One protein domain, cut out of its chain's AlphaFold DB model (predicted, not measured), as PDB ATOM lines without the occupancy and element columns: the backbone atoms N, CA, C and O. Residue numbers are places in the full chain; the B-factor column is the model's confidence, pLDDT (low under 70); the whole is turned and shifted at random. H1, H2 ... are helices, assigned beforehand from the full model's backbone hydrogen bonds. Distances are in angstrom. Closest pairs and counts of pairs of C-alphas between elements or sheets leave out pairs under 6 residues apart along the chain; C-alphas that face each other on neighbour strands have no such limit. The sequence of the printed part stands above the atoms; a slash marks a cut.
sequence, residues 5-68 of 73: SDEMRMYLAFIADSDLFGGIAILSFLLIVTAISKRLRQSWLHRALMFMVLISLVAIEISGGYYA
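This is residues 5 to 68 of the 73 residues of an uncharacterized protein of Pseudomonas helmanticensis (UniProt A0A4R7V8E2). A long helical hairpin: the chain runs out through H1 and H2, which follow each other with a corner between them, turns at one end through the short helix H3, and folds back along them as one long helix, H4. H1 and H2 form an arch over H4, with the corner between them bowed away from it. The printed part has 64 residues with four named helices, in the order H1, H2, H3, H4, and no named strand; the class is all helix. It is loose, with a radius of gyration of the C-alphas of 14.7 A, and a rod of 48 by 19 by 13 A.

H1, residues 6 to 17, is close to but not clearly touching H2, residues 20 to 36; their closest C-alphas, Ile 15 and Phe 21, are 8.0 A apart, at a steep tilt of 54 degrees, the same way. H1 touches H4, residues 44 to 68, with residues 7 to 11 alone, at residues 64 to 68 of H4; the closest C-alphas, Met 8 and Tyr 67, are 5.2 A apart, at a shallow tilt of 28 degrees, opposite ways. H2 touches residues 46 to 56 of H4, opposite ways at 34 degrees, a shallow tilt only just short of steep; the closest C-alphas, Thr 34 and His 46, are 6.3 A apart. H3, residues 38 to 41, and H2 only just touch, only at the corner, with 3 pairs of C-alphas within 8 A; H2 does so with residues 34 to 35 alone, and the closest C-alphas, Ala 35 and Arg 41, are 5.0 A apart. H1 and H3 are apart. In H1, H2 and H4 every O i to N i+4 pair is within hydrogen-bond range; H3 is too short for one.

H1 begins at C-alpha 6 (-45.344, -24.101, -32.855) and is 16.6 A long; H2 is 24.8 A and H3 5.1 A. H4, 35.7 A, ends at C-alpha 68 (-42.576, -14.009, -31.948).

The farthest C-alphas, Asp 6 and Arg 39, are 47.9 A apart; the first and last printed, Ser 5 and Ala 68, 7.9 A. The printed part has no cut, and its three links are tight. The model's mean pLDDT over the printed part is 90.8, and no printed residue is under 70.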
ATOM      1  N   SER A   5     -45.885 -19.731 -34.990       84.19
ATOM      2  CA  SER A   5     -44.978 -20.878 -34.902       84.19
ATOM      3  C   SER A   5     -45.395 -21.832 -33.775       84.19
ATOM      4  O   SER A   5     -46.073 -21.433 -32.817       84.19
ATOM      5  N   ASP A   6     -45.008 -23.102 -33.874       85.69
ATOM      6  CA  ASP A   6     -45.344 -24.101 -32.855       85.69
ATOM      7  C   ASP A   6     -44.716 -23.767 -31.492       85.69
ATOM      8  O   ASP A   6     -45.337 -23.994 -30.450       85.69
ATOM      9  N   GLU A   7     -43.543 -23.129 -31.473       86.06
ATOM     10  CA  GLU A   7     -42.894 -22.671 -30.241       86.06
ATOM     11  C   GLU A   7     -43.701 -21.560 -29.566       86.06
ATOM     12  O   GLU A   7     -43.907 -21.591 -28.352       86.06
ATOM     13  N   MET A   8     -44.226 -20.609 -30.345       86.69
ATOM     14  CA  MET A   8     -45.099 -19.563 -29.814       86.69
ATOM     15  C   MET A   8     -46.404 -20.151 -29.262       86.69
ATOM     16  O   MET A   8     -46.872 -19.732 -28.204       86.69
ATOM     17  N   ARG A   9     -46.991 -21.156 -29.925       86.81
ATOM     18  CA  ARG A   9     -48.191 -21.844 -29.411       86.81
ATOM     19  C   ARG A   9     -47.922 -22.526 -28.073       86.81
ATOM     20  O   ARG A   9     -48.736 -22.406 -27.159       86.81
ATOM     21  N   MET A  10     -46.785 -23.204 -27.950       88.56
ATOM     22  CA  MET A  10     -46.375 -23.882 -26.721       88.56
ATOM     23  C   MET A  10     -46.109 -22.891 -25.584       88.56
ATOM     24  O   MET A  10     -46.576 -23.099 -24.465       88.56
ATOM     25  N   TYR A  11     -45.428 -21.783 -25.881       87.00
ATOM     26  CA  TYR A  11     -45.203 -20.690 -24.938       87.00
ATOM     27  C   TYR A  11     -46.521 -20.107 -24.406       87.00
ATOM     28  O   TYR A  11     -46.701 -19.976 -23.194       87.00
ATOM     29  N   LEU A  12     -47.471 -19.808 -25.297       86.94
ATOM     30  CA  LEU A  12     -48.780 -19.282 -24.907       86.94
ATOM     31  C   LEU A  12     -49.580 -20.289 -24.070       86.94
ATOM     32  O   LEU A  12     -50.220 -19.888 -23.101       86.94
ATOM     33  N   ALA A  13     -49.521 -21.582 -24.406       88.06
ATOM     34  CA  ALA A  13     -50.170 -22.637 -23.630       88.06
ATOM     35  C   ALA A  13     -49.582 -22.751 -22.215       88.06
ATOM     36  O   ALA A  13     -50.332 -22.837 -21.247       88.06
ATOM     37  N   PHE A  14     -48.255 -22.677 -22.086       87.50
ATOM     38  CA  PHE A  14     -47.581 -22.693 -20.788       87.50
ATOM     39  C   PHE A  14     -47.977 -21.491 -19.922       87.50
ATOM     40  O   PHE A  14     -48.298 -21.646 -18.745       87.50
ATOM     41  N   ILE A  15     -48.016 -20.288 -20.503       86.88
ATOM     42  CA  ILE A  15     -48.455 -19.096 -19.769       86.88
ATOM     43  C   ILE A  15     -49.909 -19.230 -19.324       86.88
ATOM     44  O   ILE A  15     -50.220 -18.886 -18.183       86.88
ATOM     45  N   ALA A  16     -50.782 -19.725 -20.203       86.50
ATOM     46  CA  ALA A  16     -52.195 -19.898 -19.899       86.50
ATOM     47  C   ALA A  16     -52.437 -20.886 -18.745       86.50
ATOM     48  O   ALA A  16     -53.353 -20.664 -17.963       86.50
ATOM     49  N   ASP A  17     -51.607 -21.923 -18.613       89.75
ATOM     50  CA  ASP A  17     -51.700 -22.915 -17.532       89.75
ATOM     51  C   ASP A  17     -51.109 -22.411 -16.197       89.75
ATOM     52  O   ASP A  17     -51.528 -22.810 -15.117       89.75
ATOM     53  N   SER A  18     -50.143 -21.488 -16.252       83.44
ATOM     54  CA  SER A  18     -49.339 -21.065 -15.092       83.44
ATOM     55  C   SER A  18     -49.984 -20.047 -14.135       83.44
ATOM     56  O   SER A  18     -49.312 -19.570 -13.219       83.44
ATOM     57  N   ASP A  19     -51.241 -19.644 -14.355       88.62
ATOM     58  CA  ASP A  19     -51.933 -18.570 -13.612       88.62
ATOM     59  C   ASP A  19     -51.157 -17.232 -13.530       88.62
ATOM     60  O   ASP A  19     -51.490 -16.337 -12.744       88.62
ATOM     61  N   LEU A  20     -50.142 -17.040 -14.382       87.94
ATOM     62  CA  LEU A  20     -49.220 -15.902 -14.342       87.94
ATOM     63  C   LEU A  20     -49.954 -14.560 -14.432       87.94
ATOM     64  O   LEU A  20     -49.686 -13.641 -13.656       87.94
ATOM     65  N   PHE A  21     -50.926 -14.456 -15.340       88.75
ATOM     66  CA  PHE A  21     -51.744 -13.253 -15.485       88.75
ATOM     67  C   PHE A  21     -52.606 -12.976 -14.249       88.75
ATOM     68  O   PHE A  21     -52.725 -11.821 -13.839       88.75
ATOM     69  N   GLY A  22     -53.161 -14.017 -13.621       90.94
ATOM     70  CA  GLY A  22     -53.921 -13.892 -12.376       90.94
ATOM     71  C   GLY A  22     -53.040 -13.411 -11.221       90.94
ATOM     72  O   GLY A  22     -53.395 -12.463 -10.518       90.94
ATOM     73  N   GLY A  23     -51.844 -13.988 -11.082       93.06
ATOM     74  CA  GLY A  23     -50.853 -13.564 -10.093       93.06
ATOM     75  C   GLY A  23     -50.431 -12.104 -10.271       93.06
ATOM     76  O   GLY A  23     -50.460 -11.327  -9.313       93.06
ATOM     77  N   ILE A  24     -50.117 -11.691 -11.503       93.62
ATOM     78  CA  ILE A  24     -49.764 -10.297 -11.815       93.62
ATOM     79  C   ILE A  24     -50.943  -9.358 -11.542       93.62
ATOM     80  O   ILE A  24     -50.726  -8.268 -11.011       93.62
ATOM     81  N   ALA A  25     -52.182  -9.758 -11.843       94.06
ATOM     82  CA  ALA A  25     -53.368  -8.953 -11.554       94.06
ATOM     83  C   ALA A  25     -53.547  -8.720 -10.045       94.06
ATOM     84  O   ALA A  25     -53.768  -7.585  -9.619       94.06
ATOM     85  N   ILE A  26     -53.372  -9.760  -9.223       95.44
ATOM     86  CA  ILE A  26     -53.438  -9.648  -7.758       95.44
ATOM     87  C   ILE A  26     -52.313  -8.751  -7.233       95.44
ATOM     88  O   ILE A  26     -52.572  -7.837  -6.447       95.44
ATOM     89  N   LEU A  27     -51.072  -8.958  -7.684       94.44
ATOM     90  CA  LEU A  27     -49.939  -8.115  -7.293       94.44
ATOM     91  C   LEU A  27     -50.153  -6.653  -7.705       94.44
ATOM     92  O   LEU A  27     -49.893  -5.745  -6.918       94.44
ATOM     93  N   SER A  28     -50.694  -6.417  -8.899       94.44
ATOM     94  CA  SER A  28     -51.029  -5.078  -9.391       94.44
ATOM     95  C   SER A  28     -52.133  -4.428  -8.555       94.44
ATOM     96  O   SER A  28     -52.041  -3.250  -8.215       94.44
ATOM     97  N   PHE A  29     -53.147  -5.190  -8.142       95.12
ATOM     98  CA  PHE A  29     -54.185  -4.699  -7.237       95.12
ATOM     99  C   PHE A  29     -53.610  -4.314  -5.867       95.12
ATOM    100  O   PHE A  29     -53.851  -3.209  -5.377       95.12
ATOM    101  N   LEU A  30     -52.777  -5.175  -5.272       93.50
ATOM    102  CA  LEU A  30     -52.073  -4.870  -4.023       93.50
ATOM    103  C   LEU A  30     -51.184  -3.626  -4.164       93.50
ATOM    104  O   LEU A  30     -51.049  -2.839  -3.222       93.50
ATOM    105  N   LEU A  31     -50.610  -3.409  -5.345       93.62
ATOM    106  CA  LEU A  31     -49.785  -2.243  -5.632       93.62
ATOM    107  C   LEU A  31     -50.604  -0.959  -5.618       93.62
ATOM    108  O   LEU A  31     -50.193   0.021  -4.995       93.62
ATOM    109  N   ILE A  32     -51.787  -0.984  -6.229       94.25
ATOM    110  CA  ILE A  32     -52.737   0.129  -6.193       94.25
ATOM    111  C   ILE A  32     -53.147   0.416  -4.746       94.25
ATOM    112  O   ILE A  32     -53.035   1.556  -4.296       94.25
ATOM    113  N   VAL A  33     -53.538  -0.608  -3.980       93.81
ATOM    114  CA  VAL A  33     -53.951  -0.451  -2.573       93.81
ATOM    115  C   VAL A  33     -52.831   0.159  -1.726       93.81
ATOM    116  O   VAL A  33     -53.056   1.091  -0.951       93.81
ATOM    117  N   THR A  34     -51.598  -0.319  -1.894       90.81
ATOM    118  CA  THR A  34     -50.441   0.188  -1.143       90.81
ATOM    119  C   THR A  34     -50.007   1.588  -1.585       90.81
ATOM    120  O   THR A  34     -49.478   2.341  -0.765       90.81
ATOM    121  N   ALA A  35     -50.288   1.990  -2.829       91.31
ATOM    122  CA  ALA A  35     -50.003   3.335  -3.325       91.31
ATOM    123  C   ALA A  35     -50.900   4.423  -2.700       91.31
ATOM    124  O   ALA A  35     -50.462   5.576  -2.605       91.31
ATOM    125  N   ILE A  36     -52.116   4.075  -2.245       93.31
ATOM    126  CA  ILE A  36     -53.089   5.020  -1.656       93.31
ATOM    127  C   ILE A  36     -52.534   5.658  -0.373       93.31
ATOM    128  O   ILE A  36     -52.674   6.862  -0.152       93.31
ATOM    129  N   SER A  37     -51.848   4.882   0.470       90.75
ATOM    130  CA  SER A  37     -51.290   5.381   1.729       90.75
ATOM    131  C   SER A  37     -49.861   5.893   1.553       90.75
ATOM    132  O   SER A  37     -48.963   5.146   1.173       90.75
ATOM    133  N   LYS A  38     -49.601   7.156   1.930       86.25
ATOM    134  CA  LYS A  38     -48.240   7.737   1.915       86.25
ATOM    135  C   LYS A  38     -47.240   6.923   2.746       86.25
ATOM    136  O   LYS A  38     -46.084   6.806   2.351       86.25
ATOM    137  N   ARG A  39     -47.686   6.343   3.870       89.88
ATOM    138  CA  ARG A  39     -46.851   5.510   4.750       89.88
ATOM    139  C   ARG A  39     -46.472   4.191   4.078       89.88
ATOM    140  O   ARG A  39     -45.317   3.790   4.146       89.88
ATOM    141  N   LEU A  40     -47.430   3.537   3.418       86.06
ATOM    142  CA  LEU A  40     -47.187   2.268   2.729       86.06
ATOM    143  C   LEU A  40     -46.376   2.468   1.450       86.06
ATOM    144  O   LEU A  40     -45.460   1.698   1.197       86.06
ATOM    145  N   ARG A  41     -46.624   3.546   0.705       86.94
ATOM    146  CA  ARG A  41     -45.879   3.875  -0.514       86.94
ATOM    147  C   ARG A  41     -44.379   4.089  -0.279       86.94
ATOM    148  O   ARG A  41     -43.571   3.781  -1.148       86.94
ATOM    149  N   GLN A  42     -43.995   4.605   0.890       91.25
ATOM    150  CA  GLN A  42     -42.584   4.757   1.277       91.25
ATOM    151  C   GLN A  42     -41.974   3.478   1.870       91.25
ATOM    152  O   GLN A  42     -40.766   3.427   2.098       91.25
ATOM    153  N   SER A  43     -42.782   2.442   2.113       92.31
ATOM    154  CA  SER A  43     -42.312   1.168   2.648       92.31
ATOM    155  C   SER A  43     -41.498   0.393   1.617       92.31
ATOM    156  O   SER A  43     -41.794   0.397   0.419       92.31
ATOM    157  N   TRP A  44     -40.514  -0.357   2.112       93.06
ATOM    158  CA  TRP A  44     -39.761  -1.316   1.310       93.06
ATOM    159  C   TRP A  44     -40.677  -2.365   0.659       93.06
ATOM    160  O   TRP A  44     -40.439  -2.746  -0.482       93.06
ATOM    161  N   LEU A  45     -41.781  -2.741   1.321       91.12
ATOM    162  CA  LEU A  45     -42.760  -3.688   0.774       91.12
ATOM    163  C   LEU A  45     -43.406  -3.184  -0.519       91.12
ATOM    164  O   LEU A  45     -43.513  -3.938  -1.477       91.12
ATOM    165  N   HIS A  46     -43.800  -1.908  -0.576       91.81
ATOM    166  CA  HIS A  46     -44.391  -1.336  -1.788       91.81
ATOM    167  C   HIS A  46     -43.374  -1.277  -2.932       91.81
ATOM    168  O   HIS A  46     -43.711  -1.586  -4.072       91.81
ATOM    169  N   ARG A  47     -42.111  -0.943  -2.629       93.50
ATOM    170  CA  ARG A  47     -41.028  -0.941  -3.624       93.50
ATOM    171  C   ARG A  47     -40.734  -2.343  -4.152       93.50
ATOM    172  O   ARG A  47     -40.603  -2.506  -5.359       93.50
ATOM    173  N   ALA A  48     -40.673  -3.343  -3.273       94.75
ATOM    174  CA  ALA A  48     -40.487  -4.737  -3.665       94.75
ATOM    175  C   ALA A  48     -41.650  -5.225  -4.536       94.75
ATOM    176  O   ALA A  48     -41.429  -5.797  -5.596       94.75
ATOM    177  N   LEU A  49     -42.889  -4.925  -4.142       93.75
ATOM    178  CA  LEU A  49     -44.081  -5.277  -4.906       93.75
ATOM    179  C   LEU A  49     -44.080  -4.620  -6.301       93.75
ATOM    180  O   LEU A  49     -44.354  -5.283  -7.296       93.75
ATOM    181  N   MET A  50     -43.698  -3.342  -6.384       94.88
ATOM    182  CA  MET A  50     -43.538  -2.623  -7.652       94.88
ATOM    183  C   MET A  50     -42.469  -3.239  -8.536       94.88
ATOM    184  O   MET A  50     -42.705  -3.453  -9.722       94.88
ATOM    185  N   PHE A  51     -41.324  -3.574  -7.954       95.38
ATOM    186  CA  PHE A  51     -40.260  -4.249  -8.676       95.38
ATOM    187  C   PHE A  51     -40.720  -5.604  -9.234       95.38
ATOM    188  O   PHE A  51     -40.484  -5.880 -10.406       95.38
ATOM    189  N   MET A  52     -41.441  -6.408  -8.443       94.25
ATOM    190  CA  MET A  52     -41.952  -7.720  -8.866       94.25
ATOM    191  C   MET A  52     -42.970  -7.620 -10.013       94.25
ATOM    192  O   MET A  52     -42.925  -8.418 -10.948       94.25
ATOM    193  N   VAL A  53     -43.863  -6.627  -9.988       94.88
ATOM    194  CA  VAL A  53     -44.806  -6.397 -11.099       94.88
ATOM    195  C   VAL A  53     -44.057  -5.970 -12.365       94.88
ATOM    196  O   VAL A  53     -44.291  -6.529 -13.435       94.88
ATOM    197  N   LEU A  54     -43.117  -5.026 -12.251       95.69
ATOM    198  CA  LEU A  54     -42.359  -4.525 -13.401       95.69
ATOM    199  C   LEU A  54     -41.462  -5.597 -14.024       95.69
ATOM    200  O   LEU A  54     -41.445  -5.733 -15.245       95.69
ATOM    201  N   ILE A  55     -40.747  -6.384 -13.213       95.75
ATOM    202  CA  ILE A  55     -39.875  -7.440 -13.738       95.75
ATOM    203  C   ILE A  55     -40.685  -8.539 -14.432       95.75
ATOM    204  O   ILE A  55     -40.241  -9.066 -15.446       95.75
ATOM    205  N   SER A  56     -41.897  -8.829 -13.947       92.69
ATOM    206  CA  SER A  56     -42.797  -9.795 -14.588       92.69
ATOM    207  C   SER A  56     -43.234  -9.320 -15.975       92.69
ATOM    208  O   SER A  56     -43.215 -10.103 -16.919       92.69
ATOM    209  N   LEU A  57     -43.564  -8.031 -16.127       93.00
ATOM    210  CA  LEU A  57     -43.896  -7.449 -17.434       93.00
ATOM    211  C   LEU A  57     -42.709  -7.498 -18.400       93.00
ATOM    212  O   LEU A  57     -42.873  -7.895 -19.548       93.00
ATOM    213  N   VAL A  58     -41.511  -7.141 -17.927       95.12
ATOM    214  CA  VAL A  58     -40.283  -7.212 -18.733       95.12
ATOM    215  C   VAL A  58     -39.994  -8.650 -19.164       95.12
ATOM    216  O   VAL A  58     -39.646  -8.877 -20.318       95.12
ATOM    217  N   ALA A  59     -40.165  -9.622 -18.267       92.69
ATOM    218  CA  ALA A  59     -39.970 -11.029 -18.588       92.69
ATOM    219  C   ALA A  59     -40.936 -11.492 -19.687       92.69
ATOM    220  O   ALA A  59     -40.471 -12.061 -20.670       92.69
ATOM    221  N   ILE A  60     -42.236 -11.184 -19.557       91.25
ATOM    222  CA  ILE A  60     -43.265 -11.530 -20.553       91.25
ATOM    223  C   ILE A  60     -42.964 -10.894 -21.913       91.25
ATOM    224  O   ILE A  60     -43.107 -11.562 -22.937       91.25
ATOM    225  N   GLU A  61     -42.542  -9.629 -21.933       92.75
ATOM    226  CA  GLU A  61     -42.200  -8.921 -23.170       92.75
ATOM    227  C   GLU A  61     -40.982  -9.551 -23.854       92.75
ATOM    228  O   GLU A  61     -41.015  -9.819 -25.053       92.75
ATOM    229  N   ILE A  62     -39.920  -9.851 -23.100       93.62
ATOM    230  CA  ILE A  62     -38.709 -10.469 -23.656       93.62
ATOM    231  C   ILE A  62     -39.013 -11.874 -24.181       93.62
ATOM    232  O   ILE A  62     -38.620 -12.202 -25.302       93.62
ATOM    233  N   SER A  63     -39.708 -12.710 -23.404       89.75
ATOM    234  CA  SER A  63     -40.041 -14.066 -23.842       89.75
ATOM    235  C   SER A  63     -41.012 -14.050 -25.017       89.75
ATOM    236  O   SER A  63     -40.789 -14.752 -25.999       89.75
ATOM    237  N   GLY A  64     -42.043 -13.205 -24.972       87.00
ATOM    238  CA  GLY A  64     -42.997 -13.043 -26.067       87.00
ATOM    239  C   GLY A  64     -42.319 -12.556 -27.345       87.00
ATOM    240  O   GLY A  64     -42.520 -13.145 -28.403       87.00
ATOM    241  N   GLY A  65     -41.453 -11.548 -27.243       90.00
ATOM    242  CA  GLY A  65     -40.661 -11.047 -28.364       90.00
ATOM    243  C   GLY A  65     -39.728 -12.105 -28.955       90.00
ATOM    244  O   GLY A  65     -39.640 -12.230 -30.177       90.00
ATOM    245  N   TYR A  66     -39.083 -12.915 -28.110       89.06
ATOM    246  CA  TYR A  66     -38.224 -14.015 -28.552       89.06
ATOM    247  C   TYR A  66     -38.999 -15.039 -29.387       89.06
ATOM    248  O   TYR A  66     -38.630 -15.295 -30.533       89.06
ATOM    249  N   TYR A  67     -40.106 -15.573 -28.858       86.00
ATOM    250  CA  TYR A  67     -40.901 -16.567 -29.583       86.00
ATOM    251  C   TYR A  67     -41.604 -15.973 -30.812       86.00
ATOM    252  O   TYR A  67     -41.818 -16.682 -31.788       86.00
ATOM    253  N   ALA A  68     -41.936 -14.676 -30.807       84.81
ATOM    254  CA  ALA A  68     -42.576 -14.009 -31.948       84.81
ATOM    255  C   ALA A  68     -41.618 -13.794 -33.123       84.81
ATOM    256  O   ALA A  68     -42.059 -13.656 -34.261       84.81
TER     257      ALA A  68